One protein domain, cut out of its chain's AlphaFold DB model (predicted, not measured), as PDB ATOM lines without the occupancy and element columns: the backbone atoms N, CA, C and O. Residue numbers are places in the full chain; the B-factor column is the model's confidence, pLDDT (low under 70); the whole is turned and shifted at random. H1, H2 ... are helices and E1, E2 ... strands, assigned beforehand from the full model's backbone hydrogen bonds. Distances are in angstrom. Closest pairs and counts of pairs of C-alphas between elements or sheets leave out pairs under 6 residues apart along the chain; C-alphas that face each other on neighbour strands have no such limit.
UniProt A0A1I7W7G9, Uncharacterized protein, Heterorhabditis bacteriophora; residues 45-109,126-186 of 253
ATOM      1  N   TYR A  45      38.542  32.826 -37.994       58.22
ATOM      2  CA  TYR A  45      39.658  32.828 -38.928       58.22
ATOM      3  C   TYR A  45      40.453  31.556 -38.650       58.22
ATOM      4  O   TYR A  45      41.164  31.474 -37.645       58.22
ATOM      5  N   TYR A  46      40.235  30.540 -39.484       63.44
ATOM      6  CA  TYR A  46      40.960  29.284 -39.438       63.44
ATOM      7  C   TYR A  46      42.052  29.325 -40.496       63.44
ATOM      8  O   TYR A  46      41.791  29.518 -41.679       63.44
ATOM      9  N   ASN A  47      43.284  29.127 -40.064       69.88
ATOM     10  CA  ASN A  47      44.410  28.978 -40.966       69.88
ATOM     11  C   ASN A  47      45.278  27.838 -40.469       69.88
ATOM     12  O   ASN A  47      45.417  27.610 -39.265       69.88
ATOM     13  N   SER A  48      45.876  27.122 -41.413       77.06
ATOM     14  CA  SER A  48      46.874  26.113 -41.111       77.06
ATOM     15  C   SER A  48      48.256  26.646 -41.450       77.06
ATOM     16  O   SER A  48      48.486  27.230 -42.507       77.06
ATOM     17  N   VAL A  49      49.192  26.451 -40.534       80.25
ATOM     18  CA  VAL A  49      50.607  26.730 -40.764       80.25
ATOM     19  C   VAL A  49      51.350  25.422 -40.637       80.25
ATOM     20  O   VAL A  49      51.175  24.682 -39.668       80.25
ATOM     21  N   ASN A  50      52.170  25.123 -41.638       81.75
ATOM     22  CA  ASN A  50      53.078  23.996 -41.562       81.75
ATOM     23  C   ASN A  50      54.268  24.382 -40.682       81.75
ATOM     24  O   ASN A  50      54.988  25.333 -40.984       81.75
ATOM     25  N   ILE A  51      54.455  23.653 -39.589       78.62
ATOM     26  CA  ILE A  51      55.515  23.872 -38.618       78.62
ATOM     27  C   ILE A  51      56.396  22.627 -38.603       78.62
ATOM     28  O   ILE A  51      55.942  21.504 -38.354       78.62
ATOM     29  N   SER A  52      57.687  22.838 -38.852       81.06
ATOM     30  CA  SER A  52      58.696  21.810 -38.626       81.06
ATOM     31  C   SER A  52      59.138  21.862 -37.168       81.06
ATOM     32  O   SER A  52      59.554  22.909 -36.672       81.06
ATOM     33  N   LEU A  53      59.002  20.742 -36.460       80.69
ATOM     34  CA  LEU A  53      59.307  20.674 -35.033       80.69
ATOM     35  C   LEU A  53      60.788  20.356 -34.821       80.69
ATOM     36  O   LEU A  53      61.306  19.430 -35.455       80.69
ATOM     37  N   PRO A  54      61.480  21.063 -33.910       83.69
ATOM     38  CA  PRO A  54      62.874  20.771 -33.639       83.69
ATOM     39  C   PRO A  54      63.044  19.359 -33.042       83.69
ATOM     40  O   PRO A  54      62.186  18.879 -32.293       83.69
ATOM     41  N   PRO A  55      64.186  18.687 -33.270       82.56
ATOM     42  CA  PRO A  55      64.453  17.367 -32.685       82.56
ATOM     43  C   PRO A  55      64.465  17.361 -31.149       82.56
ATOM     44  O   PRO A  55      64.358  16.309 -30.522       82.56
ATOM     45  N   SER A  56      64.645  18.528 -30.527       84.38
ATOM     46  CA  SER A  56      64.604  18.696 -29.072       84.38
ATOM     47  C   SER A  56      63.196  18.490 -28.511       84.38
ATOM     48  O   SER A  56      63.057  17.852 -27.476       84.38
ATOM     49  N   THR A  57      62.147  18.917 -29.223       81.69
ATOM     50  CA  THR A  57      60.743  18.703 -28.814       81.69
ATOM     51  C   THR A  57      60.377  17.226 -28.707       81.69
ATOM     52  O   THR A  57      59.628  16.828 -27.825       81.69
ATOM     53  N   LEU A  58      60.957  16.385 -29.568       77.44
ATOM     54  CA  LEU A  58      60.758  14.932 -29.531       77.44
ATOM     55  C   LEU A  58      61.437  14.271 -28.321       77.44
ATOM     56  O   LEU A  58      61.032  13.197 -27.888       77.44
ATOM     57  N   ARG A  59      62.470  14.914 -27.769       82.69
ATOM     58  CA  ARG A  59      63.287  14.416 -26.656       82.69
ATOM     59  C   ARG A  59      62.891  15.089 -25.342       82.69
ATOM     60  O   ARG A  59      63.744  15.641 -24.657       82.69
ATOM     61  N   ASN A  60      61.596  15.047 -25.015       82.38
ATOM     62  CA  ASN A  60      61.019  15.680 -23.818       82.38
ATOM     63  C   ASN A  60      61.236  17.210 -23.759       82.38
ATOM     64  O   ASN A  60      61.341  17.806 -22.691       82.38
ATOM     65  N   GLY A  61      61.347  17.855 -24.921       84.56
ATOM     66  CA  GLY A  61      61.394  19.309 -25.013       84.56
ATOM     67  C   GLY A  61      59.989  19.901 -25.050       84.56
ATOM     68  O   GLY A  61      59.093  19.344 -25.682       84.56
ATOM     69  N   THR A  62      59.809  21.055 -24.417       86.88
ATOM     70  CA  THR A  62      58.564  21.828 -24.470       86.88
ATOM     71  C   THR A  62      58.634  22.886 -25.563       86.88
ATOM     72  O   THR A  62      59.591  23.659 -25.621       86.88
ATOM     73  N   LEU A  63      57.610  22.957 -26.406       87.69
ATOM     74  CA  LEU A  63      57.407  24.034 -27.364       87.69
ATOM     75  C   LEU A  63      56.403  25.039 -26.813       87.69
ATOM     76  O   LEU A  63      55.316  24.659 -26.372       87.69
ATOM     77  N   PHE A  64      56.760  26.312 -26.912       89.00
ATOM     78  CA  PHE A  64      55.873  27.427 -26.621       89.00
ATOM     79  C   PHE A  64      55.475  28.119 -27.919       89.00
ATOM     80  O   PHE A  64      56.279  28.241 -28.846       89.00
ATOM     81  N   VAL A  65      54.231  28.573 -27.974       87.50
ATOM     82  CA  VAL A  65      53.755  29.500 -28.994       87.50
ATOM     83  C   VAL A  65      53.721  30.897 -28.392       87.50
ATOM     84  O   VAL A  65      53.247  31.075 -27.274       87.50
ATOM     85  N   HIS A  66      54.227  31.877 -29.136       90.06
ATOM     86  CA  HIS A  66      54.131  33.293 -28.797       90.06
ATOM     87  C   HIS A  66      53.269  33.980 -29.852       90.06
ATOM     88  O   HIS A  66      53.602  33.981 -31.037       90.06
ATOM     89  N   CYS A  67      52.151  34.545 -29.425       88.25
ATOM     90  CA  CYS A  67      51.195  35.242 -30.267       88.25
ATOM     91  C   CYS A  67      51.235  36.738 -29.960       88.25
ATOM     92  O   CYS A  67      51.222  37.140 -28.796       88.25
ATOM     93  N   TYR A  68      51.233  37.557 -31.008       88.56
ATOM     94  CA  TYR A  68      51.235  39.013 -30.899       88.56
ATOM     95  C   TYR A  68      50.008  39.577 -31.606       88.56
ATOM     96  O   TYR A  68      49.727  39.223 -32.750       88.56
ATOM     97  N   LEU A  69      49.304  40.477 -30.930       86.44
ATOM     98  CA  LEU A  69      48.276  41.319 -31.518       86.44
ATOM     99  C   LEU A  69      48.875  42.701 -31.771       86.44
ATOM    100  O   LEU A  69      49.356  43.355 -30.841       86.44
ATOM    101  N   LEU A  70      48.862  43.111 -33.038       87.31
ATOM    102  CA  LEU A  70      49.528  44.310 -33.537       87.31
ATOM    103  C   LEU A  70      48.512  45.290 -34.151       87.31
ATOM    104  O   LEU A  70      47.405  44.878 -34.514       87.31
ATOM    105  N   PRO A  71      48.868  46.581 -34.288       84.12
ATOM    106  CA  PRO A  71      48.036  47.565 -34.962       84.12
ATOM    107  C   PRO A  71      47.898  47.202 -36.441       84.12
ATOM    108  O   PRO A  71      48.861  46.757 -37.061       84.12
ATOM    109  N   HIS A  72      46.726  47.453 -37.024       81.38
ATOM    110  CA  HIS A  72      46.460  47.140 -38.432       81.38
ATOM    111  C   HIS A  72      47.436  47.835 -39.401       81.38
ATOM    112  O   HIS A  72      47.793  47.277 -40.433       81.38
ATOM    113  N   ASP A  73      47.906  49.031 -39.045       83.38
ATOM    114  CA  ASP A  73      48.782  49.846 -39.895       83.38
ATOM    115  C   ASP A  73      50.274  49.488 -39.750       83.38
ATOM    116  O   ASP A  73      51.141  50.145 -40.325       83.38
ATOM    117  N   TYR A  74      50.599  48.468 -38.950       86.56
ATOM    118  CA  TYR A  74      51.971  48.053 -38.693       86.56
ATOM    119  C   TYR A  74      52.446  46.992 -39.694       86.56
ATOM    120  O   TYR A  74      51.840  45.932 -39.818       86.56
ATOM    121  N   SER A  75      53.569  47.254 -40.370       89.75
ATOM    122  CA  SER A  75      54.152  46.373 -41.397       89.75
ATOM    123  C   SER A  75      55.599  45.937 -41.125       89.75
ATOM    124  O   SER A  75      56.217  45.303 -41.977       89.75
ATOM    125  N   GLY A  76      56.165  46.284 -39.964       89.88
ATOM    126  CA  GLY A  76      57.548  45.936 -39.619       89.88
ATOM    127  C   GLY A  76      57.723  44.470 -39.203       89.88
ATOM    128  O   GLY A  76      56.795  43.842 -38.702       89.88
ATOM    129  N   GLU A  77      58.938  43.933 -39.360       88.19
ATOM    130  CA  GLU A  77      59.248  42.534 -39.014       88.19
ATOM    131  C   GLU A  77      59.261  42.275 -37.502       88.19
ATOM    132  O   GLU A  77      58.846  41.215 -37.041       88.19
ATOM    133  N   ASN A  78      59.743  43.239 -36.714       90.56
ATOM    134  CA  ASN A  78      59.874  43.079 -35.271       90.56
ATOM    135  C   ASN A  78      58.553  43.441 -34.557       90.56
ATOM    136  O   ASN A  78      58.167  44.605 -34.581       90.56
ATOM    137  N   PRO A  79      57.868  42.528 -33.848       88.62
ATOM    138  CA  PRO A  79      56.607  42.844 -33.164       88.62
ATOM    139  C   PRO A  79      56.740  43.906 -32.056       88.62
ATOM    140  O   PRO A  79      55.761  44.557 -31.683       88.62
ATOM    141  N   TYR A  80      57.948  44.097 -31.520       88.88
ATOM    142  CA  TYR A  80      58.210  45.008 -30.404       88.88
ATOM    143  C   TYR A  80      58.319  46.481 -30.805       88.88
ATOM    144  O   TYR A  80      58.187  47.346 -29.946       88.88
ATOM    145  N   SER A  81      58.536  46.787 -32.087       89.62
ATOM    146  CA  SER A  81      58.617  48.173 -32.574       89.62
ATOM    147  C   SER A  81      57.262  48.791 -32.930       89.62
ATOM    148  O   SER A  81      57.210  49.939 -33.367       89.62
ATOM    149  N   ALA A  82      56.162  48.056 -32.759       87.62
ATOM    150  CA  ALA A  82      54.822  48.583 -32.978       87.62
ATOM    151  C   ALA A  82      54.435  49.619 -31.906       87.62
ATOM    152  O   ALA A  82      54.834  49.511 -30.750       87.62
ATOM    153  N   ASN A  83      53.601  50.599 -32.285       86.38
ATOM    154  CA  ASN A  83      53.097  51.641 -31.373       86.38
ATOM    155  C   ASN A  83      52.438  51.044 -30.116       86.38
ATOM    156  O   ASN A  83      52.630  51.515 -29.000       86.38
ATOM    157  N   TRP A  84      51.679  49.968 -30.307       85.62
ATOM    158  CA  TRP A  84      51.198  49.128 -29.225       85.62
ATOM    159  C   TRP A  84      51.259  47.670 -29.662       85.62
ATOM    160  O   TRP A  84      51.108  47.368 -30.843       85.62
ATOM    161  N   ASN A  85      51.464  46.767 -28.711       87.94
ATOM    162  CA  ASN A  85      51.336  45.336 -28.931       87.94
ATOM    163  C   ASN A  85      50.720  44.679 -27.694       87.94
ATOM    164  O   ASN A  85      50.821  45.185 -26.577       87.94
ATOM    165  N   VAL A  86      50.039  43.559 -27.908       87.56
ATOM    166  CA  VAL A  86      49.600  42.675 -26.828       87.56
ATOM    167  C   VAL A  86      50.161  41.297 -27.118       87.56
ATOM    168  O   VAL A  86      49.949  40.757 -28.201       87.56
ATOM    169  N   GLN A  87      50.904  40.749 -26.164       89.50
ATOM    170  CA  GLN A  87      51.583  39.467 -26.304       89.50
ATOM    171  C   GLN A  87      50.924  38.411 -25.428       89.50
ATOM    172  O   GLN A  87      50.535  38.689 -24.294       89.50
ATOM    173  N   GLN A  88      50.826  37.197 -25.954       89.75
ATOM    174  CA  GLN A  88      50.345  36.029 -25.233       89.75
ATOM    175  C   GLN A  88      51.195  34.825 -25.577       89.75
ATOM    176  O   GLN A  88      51.623  34.667 -26.717       89.75
ATOM    177  N   SER A  89      51.466  33.993 -24.582       91.06
ATOM    178  CA  SER A  89      52.324  32.825 -24.750       91.06
ATOM    179  C   SER A  89      51.676  31.621 -24.100       91.06
ATOM    180  O   SER A  89      51.101  31.768 -23.030       91.06
ATOM    181  N   GLY A  90      51.786  30.460 -24.736       88.38
ATOM    182  CA  GLY A  90      51.206  29.227 -24.217       88.38
ATOM    183  C   GLY A  90      52.013  28.003 -24.612       88.38
ATOM    184  O   GLY A  90      52.742  28.008 -25.610       88.38
ATOM    185  N   GLN A  91      51.920  26.952 -23.807       88.56
ATOM    186  CA  GLN A  91      52.601  25.690 -24.079       88.56
ATOM    187  C   GLN A  91      51.817  24.884 -25.122       88.56
ATOM    188  O   GLN A  91      50.633  24.612 -24.953       88.56
ATOM    189  N   LEU A  92      52.485  24.479 -26.204       84.94
ATOM    190  CA  LEU A  92      51.853  23.759 -27.313       84.94
ATOM    191  C   LEU A  92      52.038  22.236 -27.221       84.94
ATOM    192  O   LEU A  92      51.276  21.472 -27.816       84.94
ATOM    193  N   THR A  93      53.063  21.783 -26.501       87.12
ATOM    194  CA  THR A  93      53.404  20.360 -26.403       87.12
ATOM    195  C   THR A  93      53.223  19.821 -25.000       87.12
ATOM    196  O   THR A  93      53.697  20.431 -24.045       87.12
ATOM    197  N   THR A  94      52.678  18.620 -24.894       86.81
ATOM    198  CA  THR A  94      52.464  17.912 -23.632       86.81
ATOM    199  C   THR A  94      53.113  16.539 -23.710       86.81
ATOM    200  O   THR A  94      52.918  15.812 -24.682       86.81
ATOM    201  N   TYR A  95      53.900  16.172 -22.702       86.56
ATOM    202  CA  TYR A  95      54.584  14.881 -22.653       86.56
ATOM    203  C   TYR A  95      53.753  13.899 -21.824       86.56
ATOM    204  O   TYR A  95      53.698  14.006 -20.601       86.56
ATOM    205  N   GLN A  96      53.057  12.979 -22.488       83.12
ATOM    206  CA  GLN A  96      52.152  12.039 -21.824       83.12
ATOM    207  C   GLN A  96      52.147  10.676 -22.510       83.12
ATOM    208  O   GLN A  96      52.609  10.520 -23.639       83.12
ATOM    209  N   VAL A  97      51.645   9.669 -21.801       83.38
ATOM    210  CA  VAL A  97      51.488   8.323 -22.351       83.38
ATOM    211  C   VAL A  97      50.407   8.353 -23.440       83.38
ATOM    212  O   VAL A  97      49.314   8.868 -23.185       83.38
ATOM    213  N   PRO A  98      50.681   7.833 -24.651       75.25
ATOM    214  CA  PRO A  98      49.712   7.861 -25.736       75.25
ATOM    215  C   PRO A  98      48.489   7.007 -25.392       75.25
ATOM    216  O   PRO A  98      48.609   5.856 -24.969       75.25
ATOM    217  N   SER A  99      47.292   7.555 -25.613       69.25
ATOM    218  CA  SER A  99      46.058   6.782 -25.475       69.25
ATOM    219  C   SER A  99      46.034   5.648 -26.512       69.25
ATOM    220  O   SER A  99      46.278   5.925 -27.692       69.25
ATOM    221  N   PRO A 100      45.706   4.402 -26.132       66.19
ATOM    222  CA  PRO A 100      45.659   3.284 -27.068       66.19
ATOM    223  C   PRO A 100      44.592   3.492 -28.156       66.19
ATOM    224  O   PRO A 100      43.501   3.998 -27.886       66.19
ATOM    225  N   GLU A 101      44.886   3.055 -29.387       58.38
ATOM    226  CA  GLU A 101      43.996   3.194 -30.557       58.38
ATOM    227  C   GLU A 101      42.605   2.581 -30.335       58.38
ATOM    228  O   GLU A 101      41.615   3.072 -30.872       58.38
ATOM    229  N   THR A 102      42.497   1.577 -29.461       54.12
ATOM    230  CA  THR A 102      41.230   0.957 -29.047       54.12
ATOM    231  C   THR A 102      40.216   1.971 -28.502       54.12
ATOM    232  O   THR A 102      39.016   1.790 -28.679       54.12
ATOM    233  N   PHE A 103      40.671   3.071 -27.893       55.56
ATOM    234  CA  PHE A 103      39.791   4.123 -27.370       55.56
ATOM    235  C   PHE A 103      39.242   5.053 -28.470       55.56
ATOM    236  O   PHE A 103      38.154   5.617 -28.327       55.56
ATOM    237  N   ARG A 104      39.952   5.181 -29.604       56.12
ATOM    238  CA  ARG A 104      39.478   5.929 -30.784       56.12
ATOM    239  C   ARG A 104      38.313   5.214 -31.471       56.12
ATOM    240  O   ARG A 104      37.389   5.871 -31.930       56.12
ATOM    241  N   LEU A 105      38.299   3.880 -31.436       55.00
ATOM    242  CA  LEU A 105      37.229   3.052 -32.010       55.00
ATOM    243  C   LEU A 105      35.870   3.207 -31.305       55.00
ATOM    244  O   LEU A 105      34.838   2.919 -31.895       55.00
ATOM    245  N   ILE A 106      35.856   3.638 -30.041       54.31
ATOM    246  CA  ILE A 106      34.616   3.835 -29.271       54.31
ATOM    247  C   ILE A 106      34.053   5.252 -29.483       54.31
ATOM    248  O   ILE A 106      32.852   5.479 -29.341       54.31
ATOM    249  N   SER A 107      34.919   6.214 -29.820       52.50
ATOM    250  CA  SER A 107      34.569   7.631 -29.968       52.50
ATOM    251  C   SER A 107      34.235   8.023 -31.411       52.50
ATOM    252  O   SER A 107      33.299   8.795 -31.622       52.50
ATOM    253  N   ASP A 108      34.919   7.456 -32.407       52.31
ATOM    254  CA  ASP A 108      34.491   7.517 -33.804       52.31
ATOM    255  C   ASP A 108      33.409   6.448 -34.032       52.31
ATOM    256  O   ASP A 108      33.706   5.264 -34.170       52.31
ATOM    257  N   LYS A 109      32.136   6.847 -34.133       47.50
ATOM    258  CA  LYS A 109      31.064   5.995 -34.692       47.50
ATOM    259  C   LYS A 109      31.249   5.810 -36.208       47.50
ATOM    260  O   LYS A 109      30.344   6.110 -36.984       47.50
ATOM    261  N   LYS A 126      56.187  -0.802 -24.774       52.81
ATOM    262  CA  LYS A 126      56.376   0.560 -25.306       52.81
ATOM    263  C   LYS A 126      55.129   1.441 -25.214       52.81
ATOM    264  O   LYS A 126      55.206   2.629 -25.499       52.81
ATOM    265  N   ALA A 127      53.994   0.882 -24.801       54.72
ATOM    266  CA  ALA A 127      52.773   1.643 -24.562       54.72
ATOM    267  C   ALA A 127      52.819   2.469 -23.262       54.72
ATOM    268  O   ALA A 127      51.930   3.282 -23.058       54.72
ATOM    269  N   GLN A 128      53.824   2.283 -22.393       63.31
ATOM    270  CA  GLN A 128      53.954   3.025 -21.129       63.31
ATOM    271  C   GLN A 128      54.975   4.166 -21.176       63.31
ATOM    272  O   GLN A 128      55.044   4.961 -20.240       63.31
ATOM    273  N   THR A 129      55.777   4.278 -22.238       73.69
ATOM    274  CA  THR A 129      56.732   5.384 -22.337       73.69
ATOM    275  C   THR A 129      56.000   6.654 -22.770       73.69
ATOM    276  O   THR A 129      55.348   6.630 -23.818       73.69
ATOM    277  N   PRO A 130      56.093   7.759 -22.010       80.31
ATOM    278  CA  PRO A 130      55.503   9.026 -22.414       80.31
ATOM    279  C   PRO A 130      56.127   9.521 -23.725       80.31
ATOM    280  O   PRO A 130      57.319   9.335 -23.983       80.31
ATOM    281  N   VAL A 131      55.311  10.135 -24.578       82.75
ATOM    282  CA  VAL A 131      55.732  10.713 -25.857       82.75
ATOM    283  C   VAL A 131      55.256  12.161 -25.928       82.75
ATOM    284  O   VAL A 131      54.292  12.551 -25.272       82.75
ATOM    285  N   ALA A 132      55.952  12.985 -26.712       85.00
ATOM    286  CA  ALA A 132      55.514  14.344 -26.978       85.00
ATOM    287  C   ALA A 132      54.242  14.324 -27.835       85.00
ATOM    288  O   ALA A 132      54.204  13.755 -28.931       85.00
ATOM    289  N   HIS A 133      53.212  14.977 -27.325       85.75
ATOM    290  CA  HIS A 133      51.982  15.283 -28.026       85.75
ATOM    291  C   HIS A 133      51.907  16.781 -28.298       85.75
ATOM    292  O   HIS A 133      52.426  17.578 -27.522       85.75
ATOM    293  N   LEU A 134      51.242  17.163 -29.384       82.56
ATOM    294  CA  LEU A 134      51.037  18.550 -29.782       82.56
ATOM    295  C   LEU A 134      49.542  18.859 -29.865       82.56
ATOM    296  O   LEU A 134      48.762  18.047 -30.371       82.56
ATOM    297  N   HIS A 135      49.154  20.038 -29.382       80.75
ATOM    298  CA  HIS A 135      47.804  20.562 -29.550       80.75
ATOM    299  C   HIS A 135      47.601  21.021 -30.995       80.75
ATOM    300  O   HIS A 135      48.242  21.959 -31.462       80.75
ATOM    301  N   SER A 136      46.729  20.319 -31.719       73.69
ATOM    302  CA  SER A 136      46.477  20.570 -33.145       73.69
ATOM    303  C   SER A 136      45.670  21.839 -33.414       73.69
ATOM    304  O   SER A 136      45.822  22.446 -34.474       73.69
ATOM    305  N   VAL A 137      44.836  22.223 -32.447       76.38
ATOM    306  CA  VAL A 137      43.963  23.391 -32.503       76.38
ATOM    307  C   VAL A 137      44.430  24.407 -31.470       76.38
ATOM    308  O   VAL A 137      44.422  24.125 -30.272       76.38
ATOM    309  N   LEU A 138      44.806  25.597 -31.937       78.12
ATOM    310  CA  LEU A 138      45.098  26.743 -31.080       78.12
ATOM    311  C   LEU A 138      43.904  27.698 -31.091       78.12
ATOM    312  O   LEU A 138      43.616  28.309 -32.123       78.12
ATOM    313  N   SER A 139      43.213  27.828 -29.959       76.25
ATOM    314  CA  SER A 139      42.104  28.771 -29.805       76.25
ATOM    315  C   SER A 139      42.594  30.095 -29.227       76.25
ATOM    316  O   SER A 139      43.159  30.159 -28.134       76.25
ATOM    317  N   LEU A 140      42.384  31.160 -29.992       78.25
ATOM    318  CA  LEU A 140      42.774  32.524 -29.647       78.25
ATOM    319  C   LEU A 140      41.520  33.351 -29.405       78.25
ATOM    320  O   LEU A 140      40.633  33.366 -30.254       78.25
ATOM    321  N   ALA A 141      41.469  34.062 -28.286       76.12
ATOM    322  CA  ALA A 141      40.374  34.953 -27.950       76.12
ATOM    323  C   ALA A 141      40.834  36.408 -28.039       76.12
ATOM    324  O   ALA A 141      41.786  36.813 -27.372       76.12
ATOM    325  N   ALA A 142      40.146  37.204 -28.858       73.56
ATOM    326  CA  ALA A 142      40.433  38.626 -29.021       73.56
ATOM    327  C   ALA A 142      39.161  39.471 -28.864       73.56
ATOM    328  O   ALA A 142      38.101  39.119 -29.383       73.56
ATOM    329  N   SER A 143      39.277  40.608 -28.179       69.44
ATOM    330  CA  SER A 143      38.273  41.669 -28.125       69.44
ATOM    331  C   SER A 143      38.783  42.873 -28.903       69.44
ATOM    332  O   SER A 143      39.715  43.551 -28.471       69.44
ATOM    333  N   TYR A 144      38.178  43.123 -30.064       58.88
ATOM    334  CA  TYR A 144      38.573  44.216 -30.955       58.88
ATOM    335  C   TYR A 144      37.915  45.558 -30.593       58.88
ATOM    336  O   TYR A 144      38.429  46.622 -30.927       58.88
ATOM    337  N   GLU A 145      36.784  45.532 -29.886       58.66
ATOM    338  CA  GLU A 145      36.082  46.758 -29.517       58.66
ATOM    339  C   GLU A 145      36.769  47.409 -28.313       58.66
ATOM    340  O   GLU A 145      36.741  46.891 -27.197       58.66
ATOM    341  N   MET A 146      37.419  48.549 -28.560       55.72
ATOM    342  CA  MET A 146      37.892  49.463 -27.525       55.72
ATOM    343  C   MET A 146      36.728  50.374 -27.115       55.72
ATOM    344  O   MET A 146      36.418  51.314 -27.854       55.72
ATOM    345  N   PRO A 147      36.068  50.163 -25.965       49.66
ATOM    346  CA  PRO A 147      35.160  51.171 -25.452       49.66
ATOM    347  C   PRO A 147      35.973  52.432 -25.136       49.66
ATOM    348  O   PRO A 147      36.899  52.408 -24.322       49.66
ATOM    349  N   ASN A 148      35.633  53.546 -25.788       47.34
ATOM    350  CA  ASN A 148      36.134  54.864 -25.409       47.34
ATOM    351  C   ASN A 148      35.541  55.215 -24.039       47.34
ATOM    352  O   ASN A 148      34.476  55.824 -23.959       47.34
ATOM    353  N   PHE A 149      36.196  54.810 -22.954       50.56
ATOM    354  CA  PHE A 149      35.794  55.253 -21.625       50.56
ATOM    355  C   PHE A 149      36.316  56.672 -21.361       50.56
ATOM    356  O   PHE A 149      37.336  57.099 -21.906       50.56
ATOM    357  N   ALA A 150      35.552  57.428 -20.573       43.75
ATOM    358  CA  ALA A 150      35.673  58.871 -20.380       43.75
ATOM    359  C   ALA A 150      37.125  59.396 -20.257       43.75
ATOM    360  O   ALA A 150      37.937  58.856 -19.510       43.75
ATOM    361  N   ARG A 151      37.398  60.537 -20.919       50.06
ATOM    362  CA  ARG A 151      38.662  61.316 -20.896       50.06
ATOM    363  C   ARG A 151      39.836  60.770 -21.731       50.06
ATOM    364  O   ARG A 151      40.985  60.858 -21.308       50.06
ATOM    365  N   GLY A 152      39.574  60.262 -22.938       57.72
ATOM    366  CA  GLY A 152      40.601  60.123 -23.989       57.72
ATOM    367  C   GLY A 152      41.658  59.030 -23.778       57.72
ATOM    368  O   GLY A 152      42.613  58.958 -24.550       57.72
ATOM    369  N   LYS A 153      41.501  58.166 -22.771       61.84
ATOM    370  CA  LYS A 153      42.378  57.009 -22.558       61.84
ATOM    371  C   LYS A 153      41.803  55.797 -23.287       61.84
ATOM    372  O   LYS A 153      40.716  55.335 -22.956       61.84
ATOM    373  N   LYS A 154      42.535  55.294 -24.281       66.81
ATOM    374  CA  LYS A 154      42.220  54.040 -24.977       66.81
ATOM    375  C   LYS A 154      42.885  52.885 -24.229       66.81
ATOM    376  O   LYS A 154      44.084  52.947 -23.967       66.81
ATOM    377  N   TYR A 155      42.116  51.864 -23.861       72.50
ATOM    378  CA  TYR A 155      42.670  50.617 -23.322       72.50
ATOM    379  C   TYR A 155      43.244  49.762 -24.447       72.50
ATOM    380  O   TYR A 155      42.757  49.834 -25.570       72.50
ATOM    381  N   LEU A 156      44.248  48.938 -24.139       76.62
ATOM    382  CA  LEU A 156      44.726  47.900 -25.054       76.62
ATOM    383  C   LEU A 156      43.646  46.821 -25.245       76.62
ATOM    384  O   LEU A 156      42.885  46.556 -24.310       76.62
ATOM    385  N   PRO A 157      43.565  46.198 -26.432       76.62
ATOM    386  CA  PRO A 157      42.598  45.136 -26.676       76.62
ATOM    387  C   PRO A 157      42.870  43.939 -25.762       76.62
ATOM    388  O   PRO A 157      44.019  43.577 -25.505       76.62
ATOM    389  N   LEU A 158      41.801  43.298 -25.290       77.25
ATOM    390  CA  LEU A 158      41.921  42.047 -24.550       77.25
ATOM    391  C   LEU A 158      42.225  40.926 -25.539       77.25
ATOM    392  O   LEU A 158      41.424  40.636 -26.424       77.25
ATOM    393  N   PHE A 159      43.383  40.304 -25.378       82.69
ATOM    394  CA  PHE A 159      43.838  39.187 -26.188       82.69
ATOM    395  C   PHE A 159      44.398  38.126 -25.255       82.69
ATOM    396  O   PHE A 159      45.269  38.438 -24.442       82.69
ATOM    397  N   TYR A 160      43.883  36.903 -25.334       84.12
ATOM    398  CA  TYR A 160      44.352  35.774 -24.538       84.12
ATOM    399  C   TYR A 160      44.327  34.476 -25.347       84.12
ATOM    400  O   TYR A 160      43.513  34.291 -26.256       84.12
ATOM    401  N   LEU A 161      45.254  33.580 -25.016       84.56
ATOM    402  CA  LEU A 161      45.237  32.196 -25.475       84.56
ATOM    403  C   LEU A 161      44.268  31.416 -24.593       84.56
ATOM    404  O   LEU A 161      44.383  31.451 -23.368       84.56
ATOM    405  N   ASP A 162      43.305  30.730 -25.200       79.12
ATOM    406  CA  ASP A 162      42.341  29.930 -24.451       79.12
ATOM    407  C   ASP A 162      42.917  28.540 -24.163       79.12
ATOM    408  O   ASP A 162      42.529  27.540 -24.766       79.12
ATOM    409  N   GLU A 163      43.874  28.478 -23.238       77.94
ATOM    410  CA  GLU A 163      44.488  27.212 -22.819       77.94
ATOM    411  C   GLU A 163      43.472  26.262 -22.172       77.94
ATOM    412  O   GLU A 163      43.610  25.045 -22.259       77.94
ATOM    413  N   LEU A 164      42.403  26.796 -21.570       76.19
ATOM    414  CA  LEU A 164      41.340  25.993 -20.960       76.19
ATOM    415  C   LEU A 164      40.542  25.206 -22.006       76.19
ATOM    416  O   LEU A 164      39.978  24.153 -21.703       76.19
ATOM    417  N   SER A 165      40.505  25.694 -23.246       72.19
ATOM    418  CA  SER A 165      39.894  24.980 -24.365       72.19
ATOM    419  C   SER A 165      40.737  23.813 -24.886       72.19
ATOM    420  O   SER A 165      40.230  23.017 -25.681       72.19
ATOM    421  N   PHE A 166      41.995  23.667 -24.449       75.44
ATOM    422  CA  PHE A 166      42.861  22.573 -24.871       75.44
ATOM    423  C   PHE A 166      42.344  21.247 -24.320       75.44
ATOM    424  O   PHE A 166      42.485  20.917 -23.144       75.44
ATOM    425  N   ARG A 167      41.733  20.443 -25.193       73.06
ATOM    426  CA  ARG A 167      41.175  19.147 -24.804       73.06
ATOM    427  C   ARG A 167      42.158  18.026 -25.069       73.06
ATOM    428  O   ARG A 167      42.790  17.985 -26.121       73.06
ATOM    429  N   SER A 168      42.149  17.028 -24.185       73.62
ATOM    430  CA  SER A 168      42.977  15.822 -24.301       73.62
ATOM    431  C   SER A 168      42.777  15.052 -25.618       73.62
ATOM    432  O   SER A 168      43.692  14.391 -26.097       73.62
ATOM    433  N   LYS A 169      41.580  15.150 -26.218       71.88
ATOM    434  CA  LYS A 169      41.227  14.490 -27.487       71.88
ATOM    435  C   LYS A 169      41.883  15.124 -28.722       71.88
ATOM    436  O   LYS A 169      42.037  14.445 -29.730       71.88
ATOM    437  N   ASP A 170      42.250  16.404 -28.637       71.00
ATOM    438  CA  ASP A 170      42.795  17.177 -29.759       71.00
ATOM    439  C   ASP A 170      44.341  17.086 -29.810       71.00
ATOM    440  O   ASP A 170      44.982  17.709 -30.665       71.00
ATOM    441  N   LEU A 171      44.947  16.294 -28.905       77.94
ATOM    442  CA  LEU A 171      46.378  16.000 -28.888       77.94
ATOM    443  C   LEU A 171      46.747  14.937 -29.919       77.94
ATOM    444  O   LEU A 171      46.222  13.821 -29.938       77.94
ATOM    445  N   ILE A 172      47.754  15.261 -30.721       77.69
ATOM    446  CA  ILE A 172      48.292  14.384 -31.754       77.69
ATOM    447  C   ILE A 172      49.725  14.018 -31.375       77.69
ATOM    448  O   ILE A 172      50.488  14.864 -30.911       77.69
ATOM    449  N   GLN A 173      50.088  12.743 -31.519       77.75
ATOM    450  CA  GLN A 173      51.455  12.288 -31.264       77.75
ATOM    451  C   GLN A 173      52.409  12.844 -32.326       77.75
ATOM    452  O   GLN A 173      52.096  12.823 -33.516       77.75
ATOM    453  N   VAL A 174      53.573  13.327 -31.886       74.81
ATOM    454  CA  VAL A 174      54.563  13.960 -32.756       74.81
ATOM    455  C   VAL A 174      55.530  12.924 -33.344       74.81
ATOM    456  O   VAL A 174      56.189  12.177 -32.627       74.81
ATOM    457  N   PHE A 175      55.643  12.930 -34.667       62.16
ATOM    458  CA  PHE A 175      56.486  12.070 -35.500       62.16
ATOM    459  C   PHE A 175      57.424  12.919 -36.380       62.16
ATOM    460  O   PHE A 175      58.583  13.023 -36.007       62.16
ATOM    461  N   VAL A 176      56.972  13.589 -37.462       60.94
ATOM    462  CA  VAL A 176      57.724  14.633 -38.221       60.94
ATOM    463  C   VAL A 176      56.746  15.506 -39.044       60.94
ATOM    464  O   VAL A 176      55.826  14.930 -39.609       60.94
ATOM    465  N   ASN A 177      56.979  16.832 -39.138       63.31
ATOM    466  CA  ASN A 177      56.222  17.876 -39.880       63.31
ATOM    467  C   ASN A 177      54.697  17.909 -39.654       63.31
ATOM    468  O   ASN A 177      53.979  16.968 -39.980       63.31
ATOM    469  N   TYR A 178      54.190  19.033 -39.140       67.75
ATOM    470  CA  TYR A 178      52.802  19.148 -38.691       67.75
ATOM    471  C   TYR A 178      52.133  20.412 -39.201       67.75
ATOM    472  O   TYR A 178      52.723  21.487 -39.194       67.75
ATOM    473  N   TYR A 179      50.858  20.291 -39.559       66.06
ATOM    474  CA  TYR A 179      49.994  21.441 -39.779       66.06
ATOM    475  C   TYR A 179      49.345  21.823 -38.450       66.06
ATOM    476  O   TYR A 179      48.513  21.082 -37.929       66.06
ATOM    477  N   LEU A 180      49.736  22.968 -37.898       65.69
ATOM    478  CA  LEU A 180      49.041  23.589 -36.778       65.69
ATOM    479  C   LEU A 180      47.863  24.367 -37.345       65.69
ATOM    480  O   LEU A 180      48.058  25.251 -38.180       65.69
ATOM    481  N   ILE A 181      46.655  24.041 -36.899       66.81
ATOM    482  CA  ILE A 181      45.451  24.785 -37.252       66.81
ATOM    483  C   ILE A 181      45.196  25.778 -36.124       66.81
ATOM    484  O   ILE A 181      44.935  25.388 -34.988       66.81
ATOM    485  N   TYR A 182      45.294  27.071 -36.411       64.25
ATOM    486  CA  TYR A 182      44.891  28.092 -35.452       64.25
ATOM    487  C   TYR A 182      43.520  28.625 -35.835       64.25
ATOM    488  O   TYR A 182      43.239  28.864 -37.009       64.25
ATOM    489  N   ALA A 183      42.669  28.784 -34.828       64.31
ATOM    490  CA  ALA A 183      41.338  29.343 -34.957       64.31
ATOM    491  C   ALA A 183      41.238  30.557 -34.033       64.31
ATOM    492  O   ALA A 183      41.304  30.435 -32.806       64.31
ATOM    493  N   ILE A 184      41.087  31.741 -34.622       61.97
ATOM    494  CA  ILE A 184      40.799  32.956 -33.858       61.97
ATOM    495  C   ILE A 184      39.296  33.003 -33.635       61.97
ATOM    496  O   ILE A 184      38.523  33.144 -34.581       61.97
ATOM    497  N   LEU A 185      38.884  32.865 -32.380       60.38
ATOM    498  CA  LEU A 185      37.501  32.982 -31.953       60.38
ATOM    499  C   LEU A 185      37.324  34.381 -31.366       60.38
ATOM    500  O   LEU A 185      37.972  34.752 -30.390       60.38
ATOM    501  N   LEU A 186      36.446  35.198 -31.944       56.38
ATOM    502  CA  LEU A 186      36.110  36.493 -31.358       56.38
ATOM    503  C   LEU A 186      35.127  36.279 -30.192       56.38
ATOM    504  O   LEU A 186      33.925  36.524 -30.289       56.38
TER     505      LEU A 186
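This is residues 45 to 109 and 126 to 186 of the 253 residues of an uncharacterized protein of Heterorhabditis bacteriophora (UniProt A0A1I7W7G9). Picture a loose, open trough of strands: the twisted and curled sheet E1 E9 E6 E7 makes one wall, and the hairpin E2 E3 stands past its edge strand E7, with a gap left between E1 and E2. At one end of the trough E3 runs on into E4 and E5 runs on into E6, and there E4, E5 and E8 form a small sheet with the short helix H1 at its margin and H2 beyond; from the other end the loop of residues 148 to 153 sticks out and adds to the length. You have 126 residues printed, with two named helices and nine named strands in the order E1 H1 E2 E3 E4 H2 E5 E6 E7 E8 E9; the class is mostly strand, though only 59 residues are in named elements, under half. The largest sheet is mixed, while E4 E5 E8 and E2 E3 are antiparallel. The whole is loose, with a radius of gyration of the C-alphas of 18.3 A, and elongated, spanning 62 by 33 by 20 A.

Begin with the largest sheet, in the order E1, residues 45 to 51, E9, residues 178 to 185, E6, residues 137 to 142, and E7, residues 159 to 161. It is strongly twisted, its C-alphas up to 5.5 A off the best plane. E1 and E9 are antiparallel at 156 degrees, with N 49 and O 180 at 2.9 A. E9 and E6 are parallel at 28 degrees, with N 185 and O 140 at 2.8 A. E6 and E7 form a hairpin, with N 141 and O 160 at 2.9 A. Next look for the hairpin of E2, residues 64 to 69, and E3, residues 86 to 91, where N 67 and O 88 are 2.8 A apart. The closest C-alphas of E3 and E7, those of Gln 88 and Tyr 160, are 6.0 A apart. E1 and E2 are apart. E3 runs on into E4, residues 93 to 96, at 21 degrees, and E5, residues 131 to 135, runs on into E6 at 40 degrees. E5 is the inner strand between E4 and E8, residues 171 to 173: N 94 and O 133 are 2.8 A apart, N 134 and O 172 2.9 A. H1, residues 55 to 58, is on this sheet but only grazes it with residues 57 to 58; the closest C-alphas of H1 and E5, those of Leu 58 and Ala 132, are 5.9 A apart. H2, residues 101 to 107, is on neither this sheet nor the largest one. In H2, 1 of 3 O i to N i+4 pairs and 3 of 4 O i to N i+3 pairs are within hydrogen-bond range; H1 is too short for an O i to N i+4 pair, and its one O i to N i+3 pair is not within range.

Find C-alpha 45 at (39.658, 32.828, -38.928), where E1 begins its 18.2 A. E9, the longest strand, runs 21.7 A from C-alpha 178 to C-alpha 185 at (37.501, 32.982, -31.953). E3 measures 17.5 A, E2 16.6 A, E6 16.0 A and E5 13.2 A. H2 starts at C-alpha 101, at (43.996, 3.194, -30.557), and spans 10.4 A. H1, E4, E7 and E8 are shorter.

The two C-alphas farthest apart, those of Lys 126 and Arg 151, are 63.4 A apart. Residues 110 to 125 are not printed, and C-alphas 109 and 126 are 27.5 A apart across this cut, which lies in the link from H2 to E5. The links E2 to E3 and E6 to E7 are long, and residues 148 to 153 in the latter stand free. The mean pLDDT of the printed part is 74.7, with values under 70 at residues 45 to 47, 99 to 109, 126 to 128, 143 to 154 and 175 to 186.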